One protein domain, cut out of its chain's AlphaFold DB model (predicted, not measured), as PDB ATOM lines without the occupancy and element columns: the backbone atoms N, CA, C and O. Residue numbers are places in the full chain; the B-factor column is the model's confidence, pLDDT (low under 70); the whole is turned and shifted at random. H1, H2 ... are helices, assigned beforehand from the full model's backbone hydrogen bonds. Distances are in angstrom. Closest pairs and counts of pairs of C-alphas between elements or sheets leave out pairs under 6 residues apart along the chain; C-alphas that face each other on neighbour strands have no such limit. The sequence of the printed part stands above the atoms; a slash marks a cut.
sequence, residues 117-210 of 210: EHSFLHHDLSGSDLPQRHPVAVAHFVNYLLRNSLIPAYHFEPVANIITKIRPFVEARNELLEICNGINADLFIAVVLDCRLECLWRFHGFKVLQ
ATOM      1  N   GLU A 117       2.707  11.202 -27.871       67.56
ATOM      2  CA  GLU A 117       2.123  11.956 -26.764       67.56
ATOM      3  C   GLU A 117       0.692  11.452 -26.496       67.56
ATOM      4  O   GLU A 117      -0.156  11.452 -27.383       67.56
ATOM      5  N   HIS A 118       0.436  10.987 -25.268       65.62
ATOM      6  CA  HIS A 118      -0.871  10.488 -24.810       65.62
ATOM      7  C   HIS A 118      -1.411   9.225 -25.511       65.62
ATOM      8  O   HIS A 118      -2.609   8.944 -25.434       65.62
ATOM      9  N   SER A 119      -0.559   8.428 -26.160       74.50
ATOM     10  CA  SER A 119      -1.009   7.191 -26.800       74.50
ATOM     11  C   SER A 119      -1.220   6.051 -25.794       74.50
ATOM     12  O   SER A 119      -0.285   5.596 -25.138       74.50
ATOM     13  N   PHE A 120      -2.438   5.507 -25.730       82.56
ATOM     14  CA  PHE A 120      -2.763   4.298 -24.954       82.56
ATOM     15  C   PHE A 120      -2.360   2.991 -25.662       82.56
ATOM     16  O   PHE A 120      -2.741   1.907 -25.230       82.56
ATOM     17  N   LEU A 121      -1.544   3.062 -26.718       87.00
ATOM     18  CA  LEU A 121      -1.223   1.919 -27.574       87.00
ATOM     19  C   LEU A 121      -0.623   0.728 -26.816       87.00
ATOM     20  O   LEU A 121      -0.975  -0.408 -27.109       87.00
ATOM     21  N   HIS A 122       0.243   0.961 -25.823       87.12
ATOM     22  CA  HIS A 122       0.785  -0.127 -24.999       87.12
ATOM     23  C   HIS A 122      -0.318  -0.844 -24.216       87.12
ATOM     24  O   HIS A 122      -0.297  -2.065 -24.111       87.12
ATOM     25  N   HIS A 123      -1.292  -0.099 -23.690       88.19
ATOM     26  CA  HIS A 123      -2.438  -0.666 -22.986       88.19
ATOM     27  C   HIS A 123      -3.325  -1.470 -23.946       88.19
ATOM     28  O   HIS A 123      -3.640  -2.624 -23.664       88.19
ATOM     29  N   ASP A 124      -3.647  -0.913 -25.114       90.81
ATOM     30  CA  ASP A 124      -4.482  -1.581 -26.118       90.81
ATOM     31  C   ASP A 124      -3.815  -2.856 -26.660       90.81
ATOM     32  O   ASP A 124      -4.441  -3.915 -26.750       90.81
ATOM     33  N   LEU A 125      -2.514  -2.788 -26.951       92.50
ATOM     34  CA  LEU A 125      -1.714  -3.930 -27.386       92.50
ATOM     35  C   LEU A 125      -1.636  -4.999 -26.291       92.50
ATOM     36  O   LEU A 125      -1.800  -6.186 -26.581       92.50
ATOM     37  N   SER A 126      -1.458  -4.584 -25.036       91.00
ATOM     38  CA  SER A 126      -1.467  -5.474 -23.877       91.00
ATOM     39  C   SER A 126      -2.815  -6.158 -23.673       91.00
ATOM     40  O   SER A 126      -2.846  -7.335 -23.334       91.00
ATOM     41  N   GLY A 127      -3.934  -5.478 -23.935       91.81
ATOM     42  CA  GLY A 127      -5.277  -6.062 -23.877       91.81
ATOM     43  C   GLY A 127      -5.616  -6.986 -25.054       91.81
ATOM     44  O   GLY A 127      -6.541  -7.790 -24.956       91.81
ATOM     45  N   SER A 128      -4.865  -6.906 -26.153       94.19
ATOM     46  CA  SER A 128      -5.121  -7.684 -27.366       94.19
ATOM     47  C   SER A 128      -4.594  -9.129 -27.301       94.19
ATOM     48  O   SER A 128      -3.897  -9.540 -26.364       94.19
ATOM     49  N   ASP A 129      -4.932  -9.899 -28.337       95.19
ATOM     50  CA  ASP A 129      -4.409 -11.234 -28.638       95.19
ATOM     51  C   ASP A 129      -3.211 -11.215 -29.609       95.19
ATOM     52  O   ASP A 129      -2.664 -12.267 -29.942       95.19
ATOM     53  N   LEU A 130      -2.770 -10.032 -30.052       96.69
ATOM     54  CA  LEU A 130      -1.607  -9.876 -30.931       96.69
ATOM     55  C   LEU A 130      -0.310 -10.442 -30.336       96.69
ATOM     56  O   LEU A 130       0.407 -11.102 -31.089       96.69
ATOM     57  N   PRO A 131       0.006 -10.256 -29.034       95.75
ATOM     58  CA  PRO A 131       1.223 -10.818 -28.445       95.75
ATOM     59  C   PRO A 131       1.335 -12.339 -28.612       95.75
ATOM     60  O   PRO A 131       2.437 -12.857 -28.746       95.75
ATOM     61  N   GLN A 132       0.207 -13.053 -28.634       95.31
ATOM     62  CA  GLN A 132       0.167 -14.500 -28.847       95.31
ATOM     63  C   GLN A 132       0.135 -14.881 -30.328       95.31
ATOM     64  O   GLN A 132       0.697 -15.905 -30.704       95.31
ATOM     65  N   ARG A 133      -0.538 -14.089 -31.172       95.75
ATOM     66  CA  ARG A 133      -0.645 -14.368 -32.615       95.75
ATOM     67  C   ARG A 133       0.656 -14.085 -33.366       95.75
ATOM     68  O   ARG A 133       1.022 -14.838 -34.263       95.75
ATOM     69  N   HIS A 134       1.339 -12.999 -33.011       97.00
ATOM     70  CA  HIS A 134       2.522 -12.498 -33.712       97.00
ATOM     71  C   HIS A 134       3.633 -12.095 -32.726       97.00
ATOM     72  O   HIS A 134       4.063 -10.941 -32.737       97.00
ATOM     73  N   PRO A 135       4.125 -13.019 -31.880       95.31
ATOM     74  CA  PRO A 135       5.024 -12.701 -30.767       95.31
ATOM     75  C   PRO A 135       6.283 -11.938 -31.199       95.31
ATOM     76  O   PRO A 135       6.629 -10.927 -30.591       95.31
ATOM     77  N   VAL A 136       6.919 -12.360 -32.297       95.56
ATOM     78  CA  VAL A 136       8.125 -11.714 -32.848       95.56
ATOM     79  C   VAL A 136       7.826 -10.295 -33.334       95.56
ATOM     80  O   VAL A 136       8.484  -9.340 -32.926       95.56
ATOM     81  N   ALA A 137       6.796 -10.136 -34.172       96.19
ATOM     82  CA  ALA A 137       6.438  -8.832 -34.726       96.19
ATOM     83  C   ALA A 137       6.014  -7.854 -33.623       96.19
ATOM     84  O   ALA A 137       6.373  -6.681 -33.668       96.19
ATOM     85  N   VAL A 138       5.284  -8.332 -32.611       96.00
ATOM     86  CA  VAL A 138       4.884  -7.506 -31.468       96.00
ATOM     87  C   VAL A 138       6.095  -7.100 -30.640       96.00
ATOM     88  O   VAL A 138       6.193  -5.931 -30.278       96.00
ATOM     89  N   ALA A 139       7.033  -8.008 -30.364       92.81
ATOM     90  CA  ALA A 139       8.252  -7.662 -29.640       92.81
ATOM     91  C   ALA A 139       9.053  -6.584 -30.390       92.81
ATOM     92  O   ALA A 139       9.402  -5.552 -29.815       92.81
ATOM     93  N   HIS A 140       9.255  -6.754 -31.698       93.56
ATOM     94  CA  HIS A 140       9.936  -5.752 -32.513       93.56
ATOM     95  C   HIS A 140       9.185  -4.408 -32.535       93.56
ATOM     96  O   HIS A 140       9.787  -3.346 -32.377       93.56
ATOM     97  N   PHE A 141       7.854  -4.440 -32.645       93.31
ATOM     98  CA  PHE A 141       7.008  -3.249 -32.602       93.31
ATOM     99  C   PHE A 141       7.081  -2.520 -31.256       93.31
ATOM    100  O   PHE A 141       7.234  -1.302 -31.235       93.31
ATOM    101  N   VAL A 142       7.053  -3.240 -30.131       90.69
ATOM    102  CA  VAL A 142       7.238  -2.646 -28.799       90.69
ATOM    103  C   VAL A 142       8.620  -2.012 -28.688       90.69
ATOM    104  O   VAL A 142       8.706  -0.846 -28.320       90.69
ATOM    105  N   ASN A 143       9.692  -2.712 -29.072       87.69
ATOM    106  CA  ASN A 143      11.047  -2.149 -29.072       87.69
ATOM    107  C   ASN A 143      11.123  -0.846 -29.887       87.69
ATOM    108  O   ASN A 143      11.666   0.156 -29.420       87.69
ATOM    109  N   TYR A 144      10.517  -0.832 -31.079       89.62
ATOM    110  CA  TYR A 144      10.419   0.364 -31.915       89.62
ATOM    111  C   TYR A 144       9.729   1.526 -31.183       89.62
ATOM    112  O   TYR A 144      10.246   2.644 -31.195       89.62
ATOM    113  N   LEU A 145       8.606   1.281 -30.506       87.50
ATOM    114  CA  LEU A 145       7.883   2.314 -29.753       87.50
ATOM    115  C   LEU A 145       8.683   2.836 -28.557       87.50
ATOM    116  O   LEU A 145       8.733   4.047 -28.345       87.50
ATOM    117  N   LEU A 146       9.334   1.942 -27.806       82.81
ATOM    118  CA  LEU A 146      10.163   2.299 -26.653       82.81
ATOM    119  C   LEU A 146      11.346   3.192 -27.058       82.81
ATOM    120  O   LEU A 146      11.682   4.130 -26.344       82.81
ATOM    121  N   ARG A 147      11.968   2.930 -28.213       82.69
ATOM    122  CA  ARG A 147      13.117   3.710 -28.708       82.69
ATOM    123  C   ARG A 147      12.739   5.088 -29.242       82.69
ATOM    124  O   ARG A 147      13.564   5.995 -29.224       82.69
ATOM    125  N   ASN A 148      11.517   5.231 -29.747       81.88
ATOM    126  CA  ASN A 148      11.049   6.449 -30.408       81.88
ATOM    127  C   ASN A 148      10.121   7.305 -29.530       81.88
ATOM    128  O   ASN A 148       9.618   8.328 -29.993       81.88
ATOM    129  N   SER A 149       9.904   6.918 -28.271       71.12
ATOM    130  CA  SER A 149       9.090   7.658 -27.307       71.12
ATOM    131  C   SER A 149       9.810   7.813 -25.977       71.12
ATOM    132  O   SER A 149      10.393   6.863 -25.465       71.12
ATOM    133  N   LEU A 150       9.681   8.984 -25.356       61.69
ATOM    134  CA  LEU A 150       9.898   9.095 -23.918       61.69
ATOM    135  C   LEU A 150       8.640   8.576 -23.237       61.69
ATOM    136  O   LEU A 150       7.574   9.172 -23.362       61.69
ATOM    137  N   ILE A 151       8.759   7.442 -22.555       61.69
ATOM    138  CA  ILE A 151       7.613   6.746 -21.985       61.69
ATOM    139  C   ILE A 151       7.444   7.137 -20.516       61.69
ATOM    140  O   ILE A 151       8.329   6.858 -19.703       61.69
ATOM    141  N   PRO A 152       6.309   7.755 -20.148       64.44
ATOM    142  CA  PRO A 152       5.953   7.953 -18.752       64.44
ATOM    143  C   PRO A 152       5.853   6.636 -17.980       64.44
ATOM    144  O   PRO A 152       5.452   5.607 -18.527       64.44
ATOM    145  N   ALA A 153       6.112   6.689 -16.673       58.03
ATOM    146  CA  ALA A 153       6.211   5.488 -15.846       58.03
ATOM    147  C   ALA A 153       4.958   4.591 -15.826       58.03
ATOM    148  O   ALA A 153       5.056   3.379 -15.657       58.03
ATOM    149  N   TYR A 154       3.775   5.161 -16.059       63.38
ATOM    150  CA  TYR A 154       2.511   4.421 -16.071       63.38
ATOM    151  C   TYR A 154       2.329   3.489 -17.284       63.38
ATOM    152  O   TYR A 154       1.402   2.685 -17.303       63.38
ATOM    153  N   HIS A 155       3.197   3.547 -18.293       67.38
ATOM    154  CA  HIS A 155       3.166   2.592 -19.406       67.38
ATOM    155  C   HIS A 155       3.971   1.310 -19.136       67.38
ATOM    156  O   HIS A 155       3.908   0.391 -19.955       67.38
ATOM    157  N   PHE A 156       4.706   1.211 -18.020       75.81
ATOM    158  CA  PHE A 156       5.530   0.027 -17.743       75.81
ATOM    159  C   PHE A 156       4.712  -1.229 -17.480       75.81
ATOM    160  O   PHE A 156       5.079  -2.289 -17.975       75.81
ATOM    161  N   GLU A 157       3.591  -1.124 -16.768       80.88
ATOM    162  CA  GLU A 157       2.719  -2.273 -16.510       80.88
ATOM    163  C   GLU A 157       2.160  -2.877 -17.817       80.88
ATOM    164  O   GLU A 157       2.345  -4.077 -18.040       80.88
ATOM    165  N   PRO A 158       1.583  -2.092 -18.753       84.88
ATOM    166  CA  PRO A 158       1.204  -2.609 -20.064       84.88
ATOM    167  C   PRO A 158       2.339  -3.301 -20.829       84.88
ATOM    168  O   PRO A 158       2.113  -4.365 -21.409       84.88
ATOM    169  N   VAL A 159       3.549  -2.729 -20.815       84.56
ATOM    170  CA  VAL A 159       4.729  -3.304 -21.485       84.56
ATOM    171  C   VAL A 159       5.151  -4.620 -20.829       84.56
ATOM    172  O   VAL A 159       5.372  -5.602 -21.538       84.56
ATOM    173  N   ALA A 160       5.195  -4.682 -19.498       83.75
ATOM    174  CA  ALA A 160       5.483  -5.908 -18.758       83.75
ATOM    175  C   ALA A 160       4.463  -7.008 -19.086       83.75
ATOM    176  O   ALA A 160       4.843  -8.132 -19.398       83.75
ATOM    177  N   ASN A 161       3.173  -6.668 -19.129       88.19
ATOM    178  CA  ASN A 161       2.110  -7.596 -19.510       88.19
ATOM    179  C   ASN A 161       2.275  -8.127 -20.946       88.19
ATOM    180  O   ASN A 161       2.046  -9.312 -21.191       88.19
ATOM    181  N   ILE A 162       2.705  -7.285 -21.896       90.00
ATOM    182  CA  ILE A 162       3.021  -7.731 -23.262       90.00
ATOM    183  C   ILE A 162       4.200  -8.708 -23.244       90.00
ATOM    184  O   ILE A 162       4.099  -9.793 -23.815       90.00
ATOM    185  N   ILE A 163       5.292  -8.365 -22.552       87.44
ATOM    186  CA  ILE A 163       6.478  -9.226 -22.433       87.44
ATOM    187  C   ILE A 163       6.099 -10.582 -21.829       87.44
ATOM    188  O   ILE A 163       6.462 -11.613 -22.386       87.44
ATOM    189  N   THR A 164       5.306 -10.607 -20.756       87.69
ATOM    190  CA  THR A 164       4.830 -11.846 -20.120       87.69
ATOM    191  C   THR A 164       4.030 -12.720 -21.083       87.69
ATOM    192  O   THR A 164       4.178 -13.941 -21.071       87.69
ATOM    193  N   LYS A 165       3.215 -12.115 -21.957       90.94
ATOM    194  CA  LYS A 165       2.461 -12.840 -22.990       90.94
ATOM    195  C   LYS A 165       3.351 -13.403 -24.102       90.94
ATOM    196  O   LYS A 165       3.018 -14.452 -24.643       90.94
ATOM    197  N   ILE A 166       4.453 -12.728 -24.434       91.12
ATOM    198  CA  ILE A 166       5.394 -13.127 -25.497       91.12
ATOM    199  C   ILE A 166       6.448 -14.117 -24.983       91.12
ATOM    200  O   ILE A 166       6.911 -14.968 -25.735       91.12
ATOM    201  N   ARG A 167       6.801 -14.055 -23.694       87.31
ATOM    202  CA  ARG A 167       7.838 -14.873 -23.041       87.31
ATOM    203  C   ARG A 167       7.798 -16.374 -23.385       87.31
ATOM    204  O   ARG A 167       8.876 -16.946 -23.537       87.31
ATOM    205  N   PRO A 168       6.631 -17.040 -23.501       90.38
ATOM    206  CA  PRO A 168       6.585 -18.465 -23.834       90.38
ATOM    207  C   PRO A 168       7.076 -18.812 -25.251       90.38
ATOM    208  O   PRO A 168       7.365 -19.979 -25.509       90.38
ATOM    209  N   PHE A 169       7.163 -17.838 -26.163       91.12
ATOM    210  CA  PHE A 169       7.513 -18.043 -27.568       91.12
ATOM    211  C   PHE A 169       9.017 -17.849 -27.787       91.12
ATOM    212  O   PHE A 169       9.549 -16.743 -27.671       91.12
ATOM    213  N   VAL A 170       9.716 -18.942 -28.105       88.25
ATOM    214  CA  VAL A 170      11.186 -18.973 -28.226       88.25
ATOM    215  C   VAL A 170      11.678 -18.102 -29.382       88.25
ATOM    216  O   VAL A 170      12.769 -17.541 -29.315       88.25
ATOM    217  N   GLU A 171      10.861 -17.950 -30.418       90.69
ATOM    218  CA  GLU A 171      11.168 -17.197 -31.629       90.69
ATOM    219  C   GLU A 171      11.336 -15.700 -31.355       90.69
ATOM    220  O   GLU A 171      12.096 -15.050 -32.057       90.69
ATOM    221  N   ALA A 172      10.671 -15.160 -30.325       88.31
ATOM    222  CA  ALA A 172      10.728 -13.739 -29.964       88.31
ATOM    223  C   ALA A 172      11.853 -13.405 -28.970       88.31
ATOM    224  O   ALA A 172      11.951 -12.287 -28.458       88.31
ATOM    225  N   ARG A 173      12.683 -14.393 -28.616       83.75
ATOM    226  CA  ARG A 173      13.674 -14.259 -27.547       83.75
ATOM    227  C   ARG A 173      14.699 -13.161 -27.824       83.75
ATOM    228  O   ARG A 173      15.098 -12.470 -26.891       83.75
ATOM    229  N   ASN A 174      15.145 -13.015 -29.069       85.88
ATOM    230  CA  ASN A 174      16.168 -12.029 -29.413       85.88
ATOM    231  C   ASN A 174      15.619 -10.606 -29.271       85.88
ATOM    232  O   ASN A 174      16.258  -9.752 -28.663       85.88
ATOM    233  N   GLU A 175      14.396 -10.382 -29.736       85.38
ATOM    234  CA  GLU A 175      13.684  -9.112 -29.639       85.38
ATOM    235  C   GLU A 175      13.415  -8.746 -28.176       85.38
ATOM    236  O   GLU A 175      13.599  -7.595 -27.780       85.38
ATOM    237  N   LEU A 176      13.047  -9.723 -27.338       83.69
ATOM    238  CA  LEU A 176      12.891  -9.511 -25.896       83.69
ATOM    239  C   LEU A 176      14.205  -9.080 -25.230       83.69
ATOM    240  O   LEU A 176      14.199  -8.170 -24.401       83.69
ATOM    241  N   LEU A 177      15.335  -9.687 -25.603       81.88
ATOM    242  CA  LEU A 177      16.646  -9.278 -25.092       81.88
ATOM    243  C   LEU A 177      16.992  -7.844 -25.511       81.88
ATOM    244  O   LEU A 177      17.514  -7.084 -24.696       81.88
ATOM    245  N   GLU A 178      16.673  -7.445 -26.744       82.06
ATOM    246  CA  GLU A 178      16.871  -6.063 -27.192       82.06
ATOM    247  C   GLU A 178      16.034  -5.060 -26.398       82.06
ATOM    248  O   GLU A 178      16.549  -4.001 -26.031       82.06
ATOM    249  N   ILE A 179      14.775  -5.397 -26.098       79.94
ATOM    250  CA  ILE A 179      13.906  -4.577 -25.247       79.94
ATOM    251  C   ILE A 179      14.533  -4.419 -23.859       79.94
ATOM    252  O   ILE A 179      14.683  -3.298 -23.375       79.94
ATOM    253  N   CYS A 180      14.944  -5.525 -23.231       73.69
ATOM    254  CA  CYS A 180      15.548  -5.498 -21.898       73.69
ATOM    255  C   CYS A 180      16.849  -4.684 -21.852       73.69
ATOM    256  O   CYS A 180      17.096  -4.005 -20.861       73.69
ATOM    257  N   ASN A 181      17.664  -4.738 -22.907       70.38
ATOM    258  CA  ASN A 181      18.926  -3.999 -22.984       70.38
ATOM    259  C   ASN A 181      18.731  -2.506 -23.288       70.38
ATOM    260  O   ASN A 181      19.558  -1.691 -22.890       70.38
ATOM    261  N   GLY A 182      17.667  -2.141 -24.013       66.69
ATOM    262  CA  GLY A 182      17.346  -0.748 -24.346       66.69
ATOM    263  C   GLY A 182      16.664   0.024 -23.213       66.69
ATOM    264  O   GLY A 182      16.634   1.254 -23.225       66.69
ATOM    265  N   ILE A 183      16.126  -0.689 -22.227       66.56
ATOM    266  CA  ILE A 183      15.482  -0.132 -21.044       66.56
ATOM    267  C   ILE A 183      16.562   0.242 -20.004       66.56
ATOM    268  O   ILE A 183      17.240  -0.621 -19.453       66.56
ATOM    269  N   ASN A 184      16.737   1.544 -19.740       53.66
ATOM    270  CA  ASN A 184      17.761   2.067 -18.822       53.66
ATOM    271  C   ASN A 184      17.546   1.576 -17.369       53.66
ATOM    272  O   ASN A 184      16.414   1.307 -16.962       53.66
ATOM    273  N   ALA A 185      18.626   1.475 -16.586       45.31
ATOM    274  CA  ALA A 185      18.709   0.726 -15.320       45.31
ATOM    275  C   ALA A 185      17.657   1.066 -14.231       45.31
ATOM    276  O   ALA A 185      17.394   0.233 -13.366       45.31
ATOM    277  N   ASP A 186      17.007   2.229 -14.287       42.25
ATOM    278  CA  ASP A 186      15.977   2.625 -13.314       42.25
ATOM    279  C   ASP A 186      14.593   2.003 -13.596       42.25
ATOM    280  O   ASP A 186      13.825   1.743 -12.672       42.25
ATOM    281  N   LEU A 187      14.286   1.668 -14.857       48.78
ATOM    282  CA  LEU A 187      13.110   0.857 -15.240       48.78
ATOM    283  C   LEU A 187      13.309  -0.635 -14.941       48.78
ATOM    284  O   LEU A 187      12.354  -1.416 -14.940       48.78
ATOM    285  N   PHE A 188      14.568  -1.034 -14.774       46.53
ATOM    286  CA  PHE A 188      15.003  -2.418 -14.713       46.53
ATOM    287  C   PHE A 188      14.251  -3.144 -13.591       46.53
ATOM    288  O   PHE A 188      13.641  -4.172 -13.836       46.53
ATOM    289  N   ILE A 189      14.139  -2.559 -12.397       46.47
ATOM    290  CA  ILE A 189      13.628  -3.240 -11.194       46.47
ATOM    291  C   ILE A 189      12.190  -3.789 -11.344       46.47
ATOM    292  O   ILE A 189      11.910  -4.865 -10.818       46.47
ATOM    293  N   ALA A 190      11.299  -3.139 -12.104       45.56
ATOM    294  CA  ALA A 190       9.902  -3.579 -12.233       45.56
ATOM    295  C   ALA A 190       9.692  -4.722 -13.248       45.56
ATOM    296  O   ALA A 190       8.874  -5.607 -13.017       45.56
ATOM    297  N   VAL A 191      10.441  -4.735 -14.359       48.69
ATOM    298  CA  VAL A 191      10.322  -5.767 -15.416       48.69
ATOM    299  C   VAL A 191      11.248  -6.966 -15.141       48.69
ATOM    300  O   VAL A 191      10.974  -8.105 -15.518       48.69
ATOM    301  N   VAL A 192      12.365  -6.721 -14.453       49.38
ATOM    302  CA  VAL A 192      13.484  -7.663 -14.290       49.38
ATOM    303  C   VAL A 192      13.348  -8.557 -13.071       49.38
ATOM    304  O   VAL A 192      13.906  -9.652 -13.099       49.38
ATOM    305  N   LEU A 193      12.602  -8.171 -12.030       47.75
ATOM    306  CA  LEU A 193      12.395  -9.086 -10.903       47.75
ATOM    307  C   LEU A 193      11.679 -10.380 -11.333       47.75
ATOM    308  O   LEU A 193      11.952 -11.414 -10.737       47.75
ATOM    309  N   ASP A 194      10.911 -10.371 -12.432       46.88
ATOM    310  CA  ASP A 194      10.340 -11.593 -13.025       46.88
ATOM    311  C   ASP A 194      11.166 -12.141 -14.214       46.88
ATOM    312  O   ASP A 194      11.356 -13.348 -14.347       46.88
ATOM    313  N   CYS A 195      11.748 -11.284 -15.071       43.44
ATOM    314  CA  CYS A 195      12.515 -11.756 -16.240       43.44
ATOM    315  C   CYS A 195      13.945 -12.244 -15.930       43.44
ATOM    316  O   CYS A 195      14.440 -13.168 -16.582       43.44
ATOM    317  N   ARG A 196      14.655 -11.638 -14.970       42.91
ATOM    318  CA  ARG A 196      16.090 -11.910 -14.737       42.91
ATOM    319  C   ARG A 196      16.330 -13.073 -13.790       42.91
ATOM    320  O   ARG A 196      17.352 -13.736 -13.949       42.91
ATOM    321  N   LEU A 197      15.407 -13.349 -12.864       42.91
ATOM    322  CA  LEU A 197      15.495 -14.553 -12.040       42.91
ATOM    323  C   LEU A 197      15.418 -15.794 -12.942       42.91
ATOM    324  O   LEU A 197      16.338 -16.599 -12.917       42.91
ATOM    325  N   GLU A 198      14.469 -15.901 -13.874       41.31
ATOM    326  CA  GLU A 198      14.417 -17.092 -14.740       41.31
ATOM    327  C   GLU A 198      15.435 -17.114 -15.892       41.31
ATOM    328  O   GLU A 198      15.923 -18.191 -16.249       41.31
ATOM    329  N   CYS A 199      15.833 -15.962 -16.452       38.94
ATOM    330  CA  CYS A 199      16.890 -15.947 -17.470       38.94
ATOM    331  C   CYS A 199      18.248 -16.374 -16.889       38.94
ATOM    332  O   CYS A 199      18.984 -17.108 -17.544       38.94
ATOM    333  N   LEU A 200      18.578 -16.011 -15.646       38.84
ATOM    334  CA  LEU A 200      19.778 -16.548 -14.992       38.84
ATOM    335  C   LEU A 200      19.620 -18.031 -14.616       38.84
ATOM    336  O   LEU A 200      20.576 -18.787 -14.774       38.84
ATOM    337  N   TRP A 201      18.422 -18.472 -14.215       38.50
ATOM    338  CA  TRP A 201      18.153 -19.874 -13.863       38.50
ATOM    339  C   TRP A 201      18.174 -20.849 -15.055       38.50
ATOM    340  O   TRP A 201      18.535 -22.009 -14.870       38.50
ATOM    341  N   ARG A 202      17.813 -20.424 -16.279       39.41
ATOM    342  CA  ARG A 202      17.834 -21.303 -17.472       39.41
ATOM    343  C   ARG A 202      19.078 -21.180 -18.355       39.41
ATOM    344  O   ARG A 202      19.325 -22.103 -19.128       39.41
ATOM    345  N   PHE A 203      19.863 -20.099 -18.268       42.00
ATOM    346  CA  PHE A 203      21.034 -19.909 -19.149       42.00
ATOM    347  C   PHE A 203      22.382 -20.298 -18.548       42.00
ATOM    348  O   PHE A 203      23.309 -20.579 -19.305       42.00
ATOM    349  N   HIS A 204      22.487 -20.434 -17.228       36.22
ATOM    350  CA  HIS A 204      23.618 -21.110 -16.606       36.22
ATOM    351  C   HIS A 204      23.123 -22.384 -15.932       36.22
ATOM    352  O   HIS A 204      22.473 -22.329 -14.896       36.22
ATOM    353  N   GLY A 205      23.461 -23.541 -16.506       31.80
ATOM    354  CA  GLY A 205      23.367 -24.836 -15.836       31.80
ATOM    355  C   GLY A 205      24.319 -24.906 -14.641       31.80
ATOM    356  O   GLY A 205      25.303 -25.642 -14.665       31.80
ATOM    357  N   PHE A 206      24.055 -24.118 -13.603       32.16
ATOM    358  CA  PHE A 206      24.741 -24.203 -12.330       32.16
ATOM    359  C   PHE A 206      24.111 -25.356 -11.552       32.16
ATOM    360  O   PHE A 206      23.014 -25.250 -11.006       32.16
ATOM    361  N   LYS A 207      24.819 -26.489 -11.523       33.97
ATOM    362  CA  LYS A 207      24.638 -27.491 -10.475       33.97
ATOM    363  C   LYS A 207      24.849 -26.782  -9.139       33.97
ATOM    364  O   LYS A 207      25.981 -26.439  -8.806       33.97
ATOM    365  N   VAL A 208      23.782 -26.573  -8.381       29.75
ATOM    366  CA  VAL A 208      23.914 -26.334  -6.946       29.75
ATOM    367  C   VAL A 208      24.263 -27.692  -6.341       29.75
ATOM    368  O   VAL A 208      23.446 -28.611  -6.323       29.75
ATOM    369  N   LEU A 209      25.542 -27.848  -5.989       29.92
ATOM    370  CA  LEU A 209      25.987 -28.862  -5.039       29.92
ATOM    371  C   LEU A 209      25.233 -28.653  -3.716       29.92
ATOM    372  O   LEU A 209      24.925 -27.516  -3.368       29.92
ATOM    373  N   GLN A 210      24.937 -29.789  -3.085       34.03
ATOM    374  CA  GLN A 210      24.190 -30.018  -1.841       34.03
ATOM    375  C   GLN A 210      24.335 -28.947  -0.758       34.03
ATOM    376  O   GLN A 210      25.471 -28.473  -0.540       34.03
TER     377      GLN A 210
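This is residues 117 to 210 of the 210 residues of the protein "DUF4020 domain-containing protein" of Acidobacteria bacterium (UniProt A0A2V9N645). H3, H4 and H5 make a small bundle, H1 packs on H4, and residues 197 to 210 stick out. The 94 printed residues include six named helices, H1 to H6: all helix. The whole is compact, radius of gyration of the C-alphas 14.1 A, spanning 53 by 30 by 18 A.

Find H1 from C-alpha 121 at (-1.223, 1.919, -27.574) to 127, H2 at 130 to 133, H3 at 135 to 148, H4 at 153 to 166 and H5 at 170 to 182. H6, residues 185 to 203, 21.1 A long, has a kink of 80 degrees near residue 192 and ends at (21.034, -19.909, -19.149).

H4, the hub, forms a hairpin with H3; their closest C-alphas, Ile 166 and Pro 135, are 5.3 A apart. H5 touches H3. Every O i to N i+4 pair is within hydrogen-bond range in H1 and H3; H4 has 8 of 10, H5 7 of 9, H6 8 of 15.

The printed part has no cut; 37 residues have pLDDT under 70, among them residues 182 to 210.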